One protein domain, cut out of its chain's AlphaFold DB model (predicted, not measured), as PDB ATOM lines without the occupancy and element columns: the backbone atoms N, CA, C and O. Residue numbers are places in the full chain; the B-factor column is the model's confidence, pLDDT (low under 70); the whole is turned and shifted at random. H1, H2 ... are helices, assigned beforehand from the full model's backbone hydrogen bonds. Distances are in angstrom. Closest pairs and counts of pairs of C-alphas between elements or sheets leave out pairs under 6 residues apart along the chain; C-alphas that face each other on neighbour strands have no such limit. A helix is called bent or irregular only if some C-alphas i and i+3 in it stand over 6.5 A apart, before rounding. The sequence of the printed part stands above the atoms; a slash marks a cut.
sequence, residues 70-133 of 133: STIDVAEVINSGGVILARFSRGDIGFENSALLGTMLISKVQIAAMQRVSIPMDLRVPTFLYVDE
ATOM      1  N   SER A  70      35.654   9.790 -12.342       85.81
ATOM      2  CA  SER A  70      35.812   8.922 -13.510       85.81
ATOM      3  C   SER A  70      34.966   9.464 -14.656       85.81
ATOM      4  O   SER A  70      33.797   9.797 -14.455       85.81
ATOM      5  N   THR A  71      35.548   9.553 -15.845       88.19
ATOM      6  CA  THR A  71      34.815   9.854 -17.083       88.19
ATOM      7  C   THR A  71      34.171   8.610 -17.690       88.19
ATOM      8  O   THR A  71      33.316   8.743 -18.556       88.19
ATOM      9  N   ILE A  72      34.566   7.418 -17.231       88.69
ATOM     10  CA  ILE A  72      34.079   6.128 -17.722       88.69
ATOM     11  C   ILE A  72      33.389   5.395 -16.571       88.69
ATOM     12  O   ILE A  72      34.010   5.144 -15.530       88.69
ATOM     13  N   ASP A  73      32.128   5.024 -16.771       92.50
ATOM     14  CA  ASP A  73      31.402   4.093 -15.908       92.50
ATOM     15  C   ASP A  73      31.243   2.751 -16.631       92.50
ATOM     16  O   ASP A  73      30.452   2.588 -17.557       92.50
ATOM     17  N   VAL A  74      32.042   1.772 -16.210       93.38
ATOM     18  CA  VAL A  74      32.060   0.440 -16.819       93.38
ATOM     19  C   VAL A  74      30.729  -0.291 -16.610       93.38
ATOM     20  O   VAL A  74      30.304  -1.029 -17.494       93.38
ATOM     21  N   ALA A  75      30.043  -0.079 -15.482       92.81
ATOM     22  CA  ALA A  75      28.756  -0.717 -15.222       92.81
ATOM     23  C   ALA A  75      27.667  -0.145 -16.132       92.81
ATOM     24  O   ALA A  75      26.896  -0.906 -16.718       92.81
ATOM     25  N   GLU A  76      27.644   1.176 -16.309       93.94
ATOM     26  CA  GLU A  76      26.735   1.843 -17.244       93.94
ATOM     27  C   GLU A  76      26.965   1.376 -18.686       93.94
ATOM     28  O   GLU A  76      26.018   0.974 -19.366       93.94
ATOM     29  N   VAL A  77      28.219   1.362 -19.147       94.44
ATOM     30  CA  VAL A  77      28.553   0.974 -20.526       94.44
ATOM     31  C   VAL A  77      28.155  -0.473 -20.805       94.44
ATOM     32  O   VAL A  77      27.495  -0.756 -21.801       94.44
ATOM     33  N   ILE A  78      28.491  -1.391 -19.900       92.88
ATOM     34  CA  ILE A  78      28.159  -2.807 -20.056       92.88
ATOM     35  C   ILE A  78      26.624  -2.999 -20.063       92.88
ATOM     36  O   ILE A  78      26.107  -3.773 -20.871       92.88
ATOM     37  N   ASN A  79      25.871  -2.291 -19.209       92.06
ATOM     38  CA  ASN A  79      24.403  -2.398 -19.122       92.06
ATOM     39  C   ASN A  79      23.644  -1.715 -20.264       92.06
ATOM     40  O   ASN A  79      22.542  -2.147 -20.584       92.06
ATOM     41  N   SER A  80      24.220  -0.691 -20.887       93.25
ATOM     42  CA  SER A  80      23.641  -0.012 -22.055       93.25
ATOM     43  C   SER A  80      23.997  -0.681 -23.387       93.25
ATOM     44  O   SER A  80      23.463  -0.290 -24.423       93.25
ATOM     45  N   GLY A  81      24.883  -1.684 -23.382       91.00
ATOM     46  CA  GLY A  81      25.402  -2.307 -24.604       91.00
ATOM     47  C   GLY A  81      26.441  -1.454 -25.335       91.00
ATOM     48  O   GLY A  81      26.676  -1.656 -26.523       91.00
ATOM     49  N   GLY A  82      27.053  -0.489 -24.645       93.56
ATOM     50  CA  GLY A  82      28.130   0.321 -25.199       93.56
ATOM     51  C   GLY A  82      29.448  -0.449 -25.338       93.56
ATOM     52  O   GLY A  82      29.602  -1.580 -24.876       93.56
ATOM     53  N   VAL A  83      30.429   0.197 -25.972       93.69
ATOM     54  CA  VAL A  83      31.732  -0.401 -26.289       93.69
ATOM     55  C   VAL A  83      32.849   0.378 -25.599       93.69
ATOM     56  O   VAL A  83      32.927   1.599 -25.719       93.69
ATOM     57  N   ILE A  84      33.737  -0.335 -24.901       93.00
ATOM     58  CA  ILE A  84      34.976   0.219 -24.342       93.00
ATOM     59  C   ILE A  84      36.141  -0.279 -25.190       93.00
ATOM     60  O   ILE A  84      36.381  -1.480 -25.273       93.00
ATOM     61  N   LEU A  85      36.885   0.654 -25.781       92.69
ATOM     62  CA  LEU A  85      38.140   0.373 -26.468       92.69
ATOM     63  C   LEU A  85      39.289   0.928 -25.631       92.69
ATOM     64  O   LEU A  85      39.340   2.125 -25.352       92.69
ATOM     65  N   ALA A  86      40.210   0.055 -25.233       89.94
ATOM     66  CA  ALA A  86      41.384   0.429 -24.459       89.94
ATOM     67  C   ALA A  86      42.645  -0.077 -25.159       89.94
ATOM     68  O   ALA A  86      42.775  -1.265 -25.436       89.94
ATOM     69  N   ARG A  87      43.574   0.841 -25.443       89.12
ATOM     70  CA  ARG A  87      44.863   0.538 -26.069       89.12
ATOM     71  C   ARG A  87      45.979   0.793 -25.065       89.12
ATOM     72  O   ARG A  87      46.215   1.941 -24.694       89.12
ATOM     73  N   PHE A  88      46.685  -0.263 -24.673       85.31
ATOM     74  CA  PHE A  88      47.845  -0.184 -23.787       85.31
ATOM     75  C   PHE A  88      49.116  -0.474 -24.590       85.31
ATOM     76  O   PHE A  88      49.595  -1.601 -24.648       85.31
ATOM     77  N   SER A  89      49.637   0.543 -25.281       79.81
ATOM     78  CA  SER A  89      50.876   0.394 -26.054       79.81
ATOM     79  C   SER A  89      52.059   0.222 -25.101       79.81
ATOM     80  O   SER A  89      52.444   1.166 -24.406       79.81
ATOM     81  N   ARG A  90      52.678  -0.967 -25.103       77.69
ATOM     82  CA  ARG A  90      53.888  -1.243 -24.306       77.69
ATOM     83  C   ARG A  90      55.028  -0.273 -24.634       77.69
ATOM     84  O   ARG A  90      55.827   0.015 -23.750       77.69
ATOM     85  N   GLY A  91      55.089   0.232 -25.869       77.81
ATOM     86  CA  GLY A  91      56.069   1.235 -26.293       77.81
ATOM     87  C   GLY A  91      55.790   2.642 -25.754       77.81
ATOM     88  O   GLY A  91      56.737   3.371 -25.485       77.81
ATOM     89  N   ASP A  92      54.517   3.001 -25.546       74.25
ATOM     90  CA  ASP A  92      54.125   4.363 -25.145       74.25
ATOM     91  C   ASP A  92      54.173   4.542 -23.619       74.25
ATOM     92  O   ASP A  92      54.614   5.578 -23.130       74.25
ATOM     93  N   ILE A  93      53.703   3.541 -22.863       79.38
ATOM     94  CA  ILE A  93      53.528   3.630 -21.398       79.38
ATOM     95  C   ILE A  93      54.377   2.618 -20.617       79.38
ATOM     96  O   ILE A  93      54.385   2.632 -19.389       79.38
ATOM     97  N   GLY A  94      55.104   1.735 -21.305       84.06
ATOM     98  CA  GLY A  94      55.904   0.681 -20.683       84.06
ATOM     99  C   GLY A  94      55.090  -0.551 -20.271       84.06
ATOM    100  O   GLY A  94      53.860  -0.527 -20.155       84.06
ATOM    101  N   PHE A  95      55.795  -1.663 -20.038       84.81
ATOM    102  CA  PHE A  95      55.178  -2.956 -19.720       84.81
ATOM    103  C   PHE A  95      54.430  -2.951 -18.379       84.81
ATOM    104  O   PHE A  95      53.258  -3.318 -18.337       84.81
ATOM    105  N   GLU A  96      55.071  -2.504 -17.291       84.44
ATOM    106  CA  GLU A  96      54.462  -2.547 -15.951       84.44
ATOM    107  C   GLU A  96      53.169  -1.719 -15.867       84.44
ATOM    108  O   GLU A  96      52.189  -2.152 -15.260       84.44
ATOM    109  N   ASN A  97      53.141  -0.549 -16.509       85.19
ATOM    110  CA  ASN A  97      51.973   0.329 -16.517       85.19
ATOM    111  C   ASN A  97      50.859  -0.200 -17.421       85.19
ATOM    112  O   ASN A  97      49.691  -0.137 -17.037       85.19
ATOM    113  N   SER A  98      51.207  -0.757 -18.588       88.06
ATOM    114  CA  SER A  98      50.241  -1.429 -19.469       88.06
ATOM    115  C   SER A  98      49.553  -2.578 -18.737       88.06
ATOM    116  O   SER A  98      48.326  -2.658 -18.716       88.06
ATOM    117  N   ALA A  99      50.342  -3.415 -18.058       87.88
ATOM    118  CA  ALA A  99      49.833  -4.519 -17.257       87.88
ATOM    119  C   ALA A  99      48.939  -4.026 -16.109       87.88
ATOM    120  O   ALA A  99      47.871  -4.595 -15.874       87.88
ATOM    121  N   LEU A 100      49.327  -2.946 -15.418       87.31
ATOM    122  CA  LEU A 100      48.515  -2.369 -14.347       87.31
ATOM    123  C   LEU A 100      47.163  -1.866 -14.865       87.31
ATOM    124  O   LEU A 100      46.127  -2.245 -14.320       87.31
ATOM    125  N   LEU A 101      47.168  -1.009 -15.889       88.88
ATOM    126  CA  LEU A 101      45.950  -0.408 -16.433       88.88
ATOM    127  C   LEU A 101      45.018  -1.476 -17.016       88.88
ATOM    128  O   LEU A 101      43.816  -1.438 -16.746       88.88
ATOM    129  N   GLY A 102      45.572  -2.467 -17.720       90.31
ATOM    130  CA  GLY A 102      44.822  -3.622 -18.206       90.31
ATOM    131  C   GLY A 102      44.182  -4.409 -17.067       90.31
ATOM    132  O   GLY A 102      42.970  -4.620 -17.066       90.31
ATOM    133  N   THR A 103      44.959  -4.751 -16.037       90.75
ATOM    134  CA  THR A 103      44.450  -5.480 -14.863       90.75
ATOM    135  C   THR A 103      43.354  -4.695 -14.141       90.75
ATOM    136  O   THR A 103      42.337  -5.270 -13.748       90.75
ATOM    137  N   MET A 104      43.518  -3.376 -13.984       90.00
ATOM    138  CA  MET A 104      42.503  -2.511 -13.382       90.00
ATOM    139  C   MET A 104      41.215  -2.486 -14.207       90.00
ATOM    140  O   MET A 104      40.133  -2.615 -13.632       90.00
ATOM    141  N   LEU A 105      41.312  -2.352 -15.533       92.31
ATOM    142  CA  LEU A 105      40.148  -2.336 -16.418       92.31
ATOM    143  C   LEU A 105      39.400  -3.674 -16.382       92.31
ATOM    144  O   LEU A 105      38.189  -3.682 -16.179       92.31
ATOM    145  N   ILE A 106      40.115  -4.796 -16.487       93.88
ATOM    146  CA  ILE A 106      39.528  -6.142 -16.407       93.88
ATOM    147  C   ILE A 106      38.843  -6.344 -15.051       93.88
ATOM    148  O   ILE A 106      37.702  -6.799 -14.993       93.88
ATOM    149  N   SER A 107      39.487  -5.927 -13.957       94.25
ATOM    150  CA  SER A 107      38.899  -6.002 -12.613       94.25
ATOM    151  C   SER A 107      37.618  -5.165 -12.503       94.25
ATOM    152  O   SER A 107      36.643  -5.592 -11.888       94.25
ATOM    153  N   LYS A 108      37.579  -3.975 -13.118       93.06
ATOM    154  CA  LYS A 108      36.369  -3.138 -13.166       93.06
ATOM    155  C   LYS A 108      35.247  -3.800 -13.958       93.06
ATOM    156  O   LYS A 108      34.112  -3.779 -13.493       93.06
ATOM    157  N   VAL A 109      35.564  -4.415 -15.098       94.31
ATOM    158  CA  VAL A 109      34.608  -5.199 -15.895       94.31
ATOM    159  C   VAL A 109      34.063  -6.369 -15.078       94.31
ATOM    160  O   VAL A 109      32.852  -6.564 -15.034       94.31
ATOM    161  N   GLN A 110      34.921  -7.095 -14.358       94.44
ATOM    162  CA  GLN A 110      34.505  -8.193 -13.487       94.44
ATOM    163  C   GLN A 110      33.562  -7.718 -12.374       94.44
ATOM    164  O   GLN A 110      32.499  -8.304 -12.182       94.44
ATOM    165  N   ILE A 111      33.910  -6.639 -11.664       94.25
ATOM    166  CA  ILE A 111      33.062  -6.065 -10.607       94.25
ATOM    167  C   ILE A 111      31.708  -5.630 -11.183       94.25
ATOM    168  O   ILE A 111      30.671  -5.952 -10.607       94.25
ATOM    169  N   ALA A 112      31.705  -4.947 -12.330       93.75
ATOM    170  CA  ALA A 112      30.483  -4.528 -13.010       93.75
ATOM    171  C   ALA A 112      29.617  -5.727 -13.428       93.75
ATOM    172  O   ALA A 112      28.402  -5.708 -13.243       93.75
ATOM    173  N   ALA A 113      30.230  -6.803 -13.924       93.12
ATOM    174  CA  ALA A 113      29.524  -8.035 -14.249       93.12
ATOM    175  C   ALA A 113      28.911  -8.692 -12.999       93.12
ATOM    176  O   ALA A 113      27.757  -9.112 -13.035       93.12
ATOM    177  N   MET A 114      29.635  -8.725 -11.876       93.56
ATOM    178  CA  MET A 114      29.132  -9.265 -10.605       93.56
ATOM    179  C   MET A 114      27.962  -8.450 -10.037       93.56
ATOM    180  O   MET A 114      27.032  -9.023  -9.474       93.56
ATOM    181  N   GLN A 115      27.962  -7.126 -10.219       92.62
ATOM    182  CA  GLN A 115      26.857  -6.254  -9.795       92.62
ATOM    183  C   GLN A 115      25.529  -6.588 -10.490       92.62
ATOM    184  O   GLN A 115      24.467  -6.294  -9.946       92.62
ATOM    185  N   ARG A 116      25.561  -7.269 -11.644       91.94
ATOM    186  CA  ARG A 116      24.362  -7.721 -12.372       91.94
ATOM    187  C   ARG A 116      23.630  -8.885 -11.712       91.94
ATOM    188  O   ARG A 116      22.620  -9.331 -12.251       91.94
ATOM    189  N   VAL A 117      24.104  -9.381 -10.568       93.12
ATOM    190  CA  VAL A 117      23.407 -10.418  -9.792       93.12
ATOM    191  C   VAL A 117      21.955 -10.031  -9.481       93.12
ATOM    192  O   VAL A 117      21.091 -10.901  -9.460       93.12
ATOM    193  N   SER A 118      21.671  -8.735  -9.323       90.12
ATOM    194  CA  SER A 118      20.331  -8.192  -9.071       90.12
ATOM    195  C   SER A 118      19.457  -8.032 -10.323       90.12
ATOM    196  O   SER A 118      18.267  -7.762 -10.190       90.12
ATOM    197  N   ILE A 119      20.014  -8.184 -11.529       92.19
ATOM    198  CA  ILE A 119      19.288  -8.019 -12.795       92.19
ATOM    199  C   ILE A 119      18.774  -9.395 -13.252       92.19
ATOM    200  O   ILE A 119      19.591 -10.320 -13.355       92.19
ATOM    201  N   PRO A 120      17.470  -9.559 -13.552       94.19
ATOM    202  CA  PRO A 120      16.920 -10.769 -14.168       94.19
ATOM    203  C   PRO A 120      17.657 -11.158 -15.454       94.19
ATOM    204  O   PRO A 120      18.100 -10.291 -16.201       94.19
ATOM    205  N   MET A 121      17.842 -12.458 -15.699       89.50
ATOM    206  CA  MET A 121      18.703 -12.956 -16.784       89.50
ATOM    207  C   MET A 121      18.253 -12.487 -18.176       89.50
ATOM    208  O   MET A 121      19.095 -12.169 -19.008       89.50
ATOM    209  N   ASP A 122      16.946 -12.407 -18.393       93.69
ATOM    210  CA  ASP A 122      16.270 -11.937 -19.604       93.69
ATOM    211  C   ASP A 122      16.477 -10.442 -19.887       93.69
ATOM    212  O   ASP A 122      16.437 -10.022 -21.040       93.69
ATOM    213  N   LEU A 123      16.759  -9.646 -18.852       92.44
ATOM    214  CA  LEU A 123      17.039  -8.213 -18.972       92.44
ATOM    215  C   LEU A 123      18.539  -7.901 -19.091       92.44
ATOM    216  O   LEU A 123      18.922  -6.737 -19.232       92.44
ATOM    217  N   ARG A 124      19.419  -8.906 -19.005       92.69
ATOM    218  CA  ARG A 124      20.870  -8.693 -19.086       92.69
ATOM    219  C   ARG A 124      21.308  -8.537 -20.535       92.69
ATOM    220  O   ARG A 124      21.107  -9.428 -21.353       92.69
ATOM    221  N   VAL A 125      22.026  -7.453 -20.816       92.25
ATOM    222  CA  VAL A 125      22.717  -7.274 -22.095       92.25
ATOM    223  C   VAL A 125      23.947  -8.193 -22.140       92.25
ATOM    224  O   VAL A 125      24.812  -8.076 -21.260       92.25
ATOM    225  N   PRO A 126      24.061  -9.099 -23.133       91.31
ATOM    226  CA  PRO A 126      25.258  -9.911 -23.327       91.31
ATOM    227  C   PRO A 126      26.495  -9.029 -23.488       91.31
ATOM    228  O   PRO A 126      26.470  -8.015 -24.180       91.31
ATOM    229  N   THR A 127      27.591  -9.395 -22.830       91.25
ATOM    230  CA  THR A 127      28.823  -8.603 -22.844       91.25
ATOM    231  C   THR A 127      30.001  -9.522 -23.069       91.25
ATOM    232  O   THR A 127      30.136 -10.541 -22.395       91.25
ATOM    233  N   PHE A 128      30.858  -9.131 -24.004       93.56
ATOM    234  CA  PHE A 128      32.057  -9.863 -24.375       93.56
ATOM    235  C   PHE A 128      33.280  -9.033 -23.999       93.56
ATOM    236  O   PHE A 128      33.285  -7.812 -24.162       93.56
ATOM    237  N   LEU A 129      34.308  -9.699 -23.482       93.38
ATOM    238  CA  LEU A 129      35.602  -9.100 -23.192       93.38
ATOM    239  C   LEU A 129      36.630  -9.766 -24.099       93.38
ATOM    240  O   LEU A 129      36.878 -10.963 -23.976       93.38
ATOM    241  N   TYR A 130      37.218  -8.978 -24.992       93.31
ATOM    242  CA  TYR A 130      38.319  -9.401 -25.847       93.31
ATOM    243  C   TYR A 130      39.609  -8.801 -25.303       93.31
ATOM    244  O   TYR A 130      39.658  -7.609 -24.996       93.31
ATOM    245  N   VAL A 131      40.634  -9.634 -25.162       90.44
ATOM    246  CA  VAL A 131      41.959  -9.228 -24.695       90.44
ATOM    247  C   VAL A 131      42.963  -9.728 -25.717       90.44
ATOM    248  O   VAL A 131      42.981 -10.919 -26.016       90.44
ATOM    249  N   ASP A 132      43.751  -8.802 -26.250       85.31
ATOM    250  CA  ASP A 132      44.856  -9.064 -27.169       85.31
ATOM    251  C   ASP A 132      46.158  -8.564 -26.518       85.31
ATOM    252  O   ASP A 132      46.114  -7.611 -25.727       85.31
ATOM    253  N   GLU A 133      47.274  -9.253 -26.765       63.75
ATOM    254  CA  GLU A 133      48.544  -9.081 -26.025       63.75
ATOM    255  C   GLU A 133      49.446  -7.932 -26.497       63.75
ATOM    256  O   GLU A 133      49.571  -7.691 -27.716       63.75
TER     257      GLU A 133
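AT A GLANCE: This is residues 70 to 133 of the 133 residues of an uncharacterized protein of Bacillus megaterium (UniProt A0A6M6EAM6). What shape does the model have? One long helix, H3, makes the longest axis; two drawn-out stretches of chain, residues 82 to 89 and 124 to 133, run lengthwise beside it, and the short helix H1 packs on the later part of H3, between H3 and the first of these stretches. The tiny helix H2 sits at the turn where the chain folds back into H3. What is it made of? The printed part has 64 residues, with three named helices in the order H1, H2, H3 and no named strand, and its class is all helix. How closely built is it? It is loose, with a radius of gyration of the C-alphas of 13.4 A, and elongated, with spans of 42 by 22 by 16 A.

IN THESE COORDINATES: Where does the longest helix run? H3 is residues 95 to 118, 36.8 A from first to last C-alpha, from C-alpha 95 at (55.178, -2.956, -19.720) to C-alpha 118 at (20.331, -8.192, -9.071). H3 is irregular, but only just: C-alphas 115 and 118 are 6.8 A apart, and its line is a rough one. Where are the other two helices? H1 is residues 74 to 80, 9.9 A long, and begins with C-alpha 74 at (32.060, 0.440, -16.819). H2 is residues 90 to 93, 5.7 A long.

HOW THE PARTS SIT: What does H3 touch? H3 touches H1 with its residues 108 to 115 alone, and the closest C-alphas are those of Ala 75 and Ala 112, 4.7 A apart. Their lines stand at a steep tilt of 50 degrees, and they run the same way. Where does H2 stand? H2 and H3 are close but not clearly touching; their closest C-alphas, those of Arg 90 and Ser 98, are 6.1 A apart. H1 and H2 are apart. What do the backbone N and O atoms show? In H1 every O i to N i+4 pair is within hydrogen-bond range, and in H3 17 of 20 are. H2 is too short for such a pair, and its one O i to N i+3 pair is not within range.

THE WHOLE: How large is it? The two C-alphas farthest apart, those of Gly 91 and Pro 120, are 42.7 A apart. Is the chain whole, and how are the helices linked? The printed part has no cut and ends at residue 133, the chain's last. The link from H2 to H3 is tight, with 1 residue, and that from H1 to H2 is short, with 9 residues; residues 119 to 133 hold no named element. Where is confidence low? The mean pLDDT of the printed part is 89.7, and residue 133 is under 70.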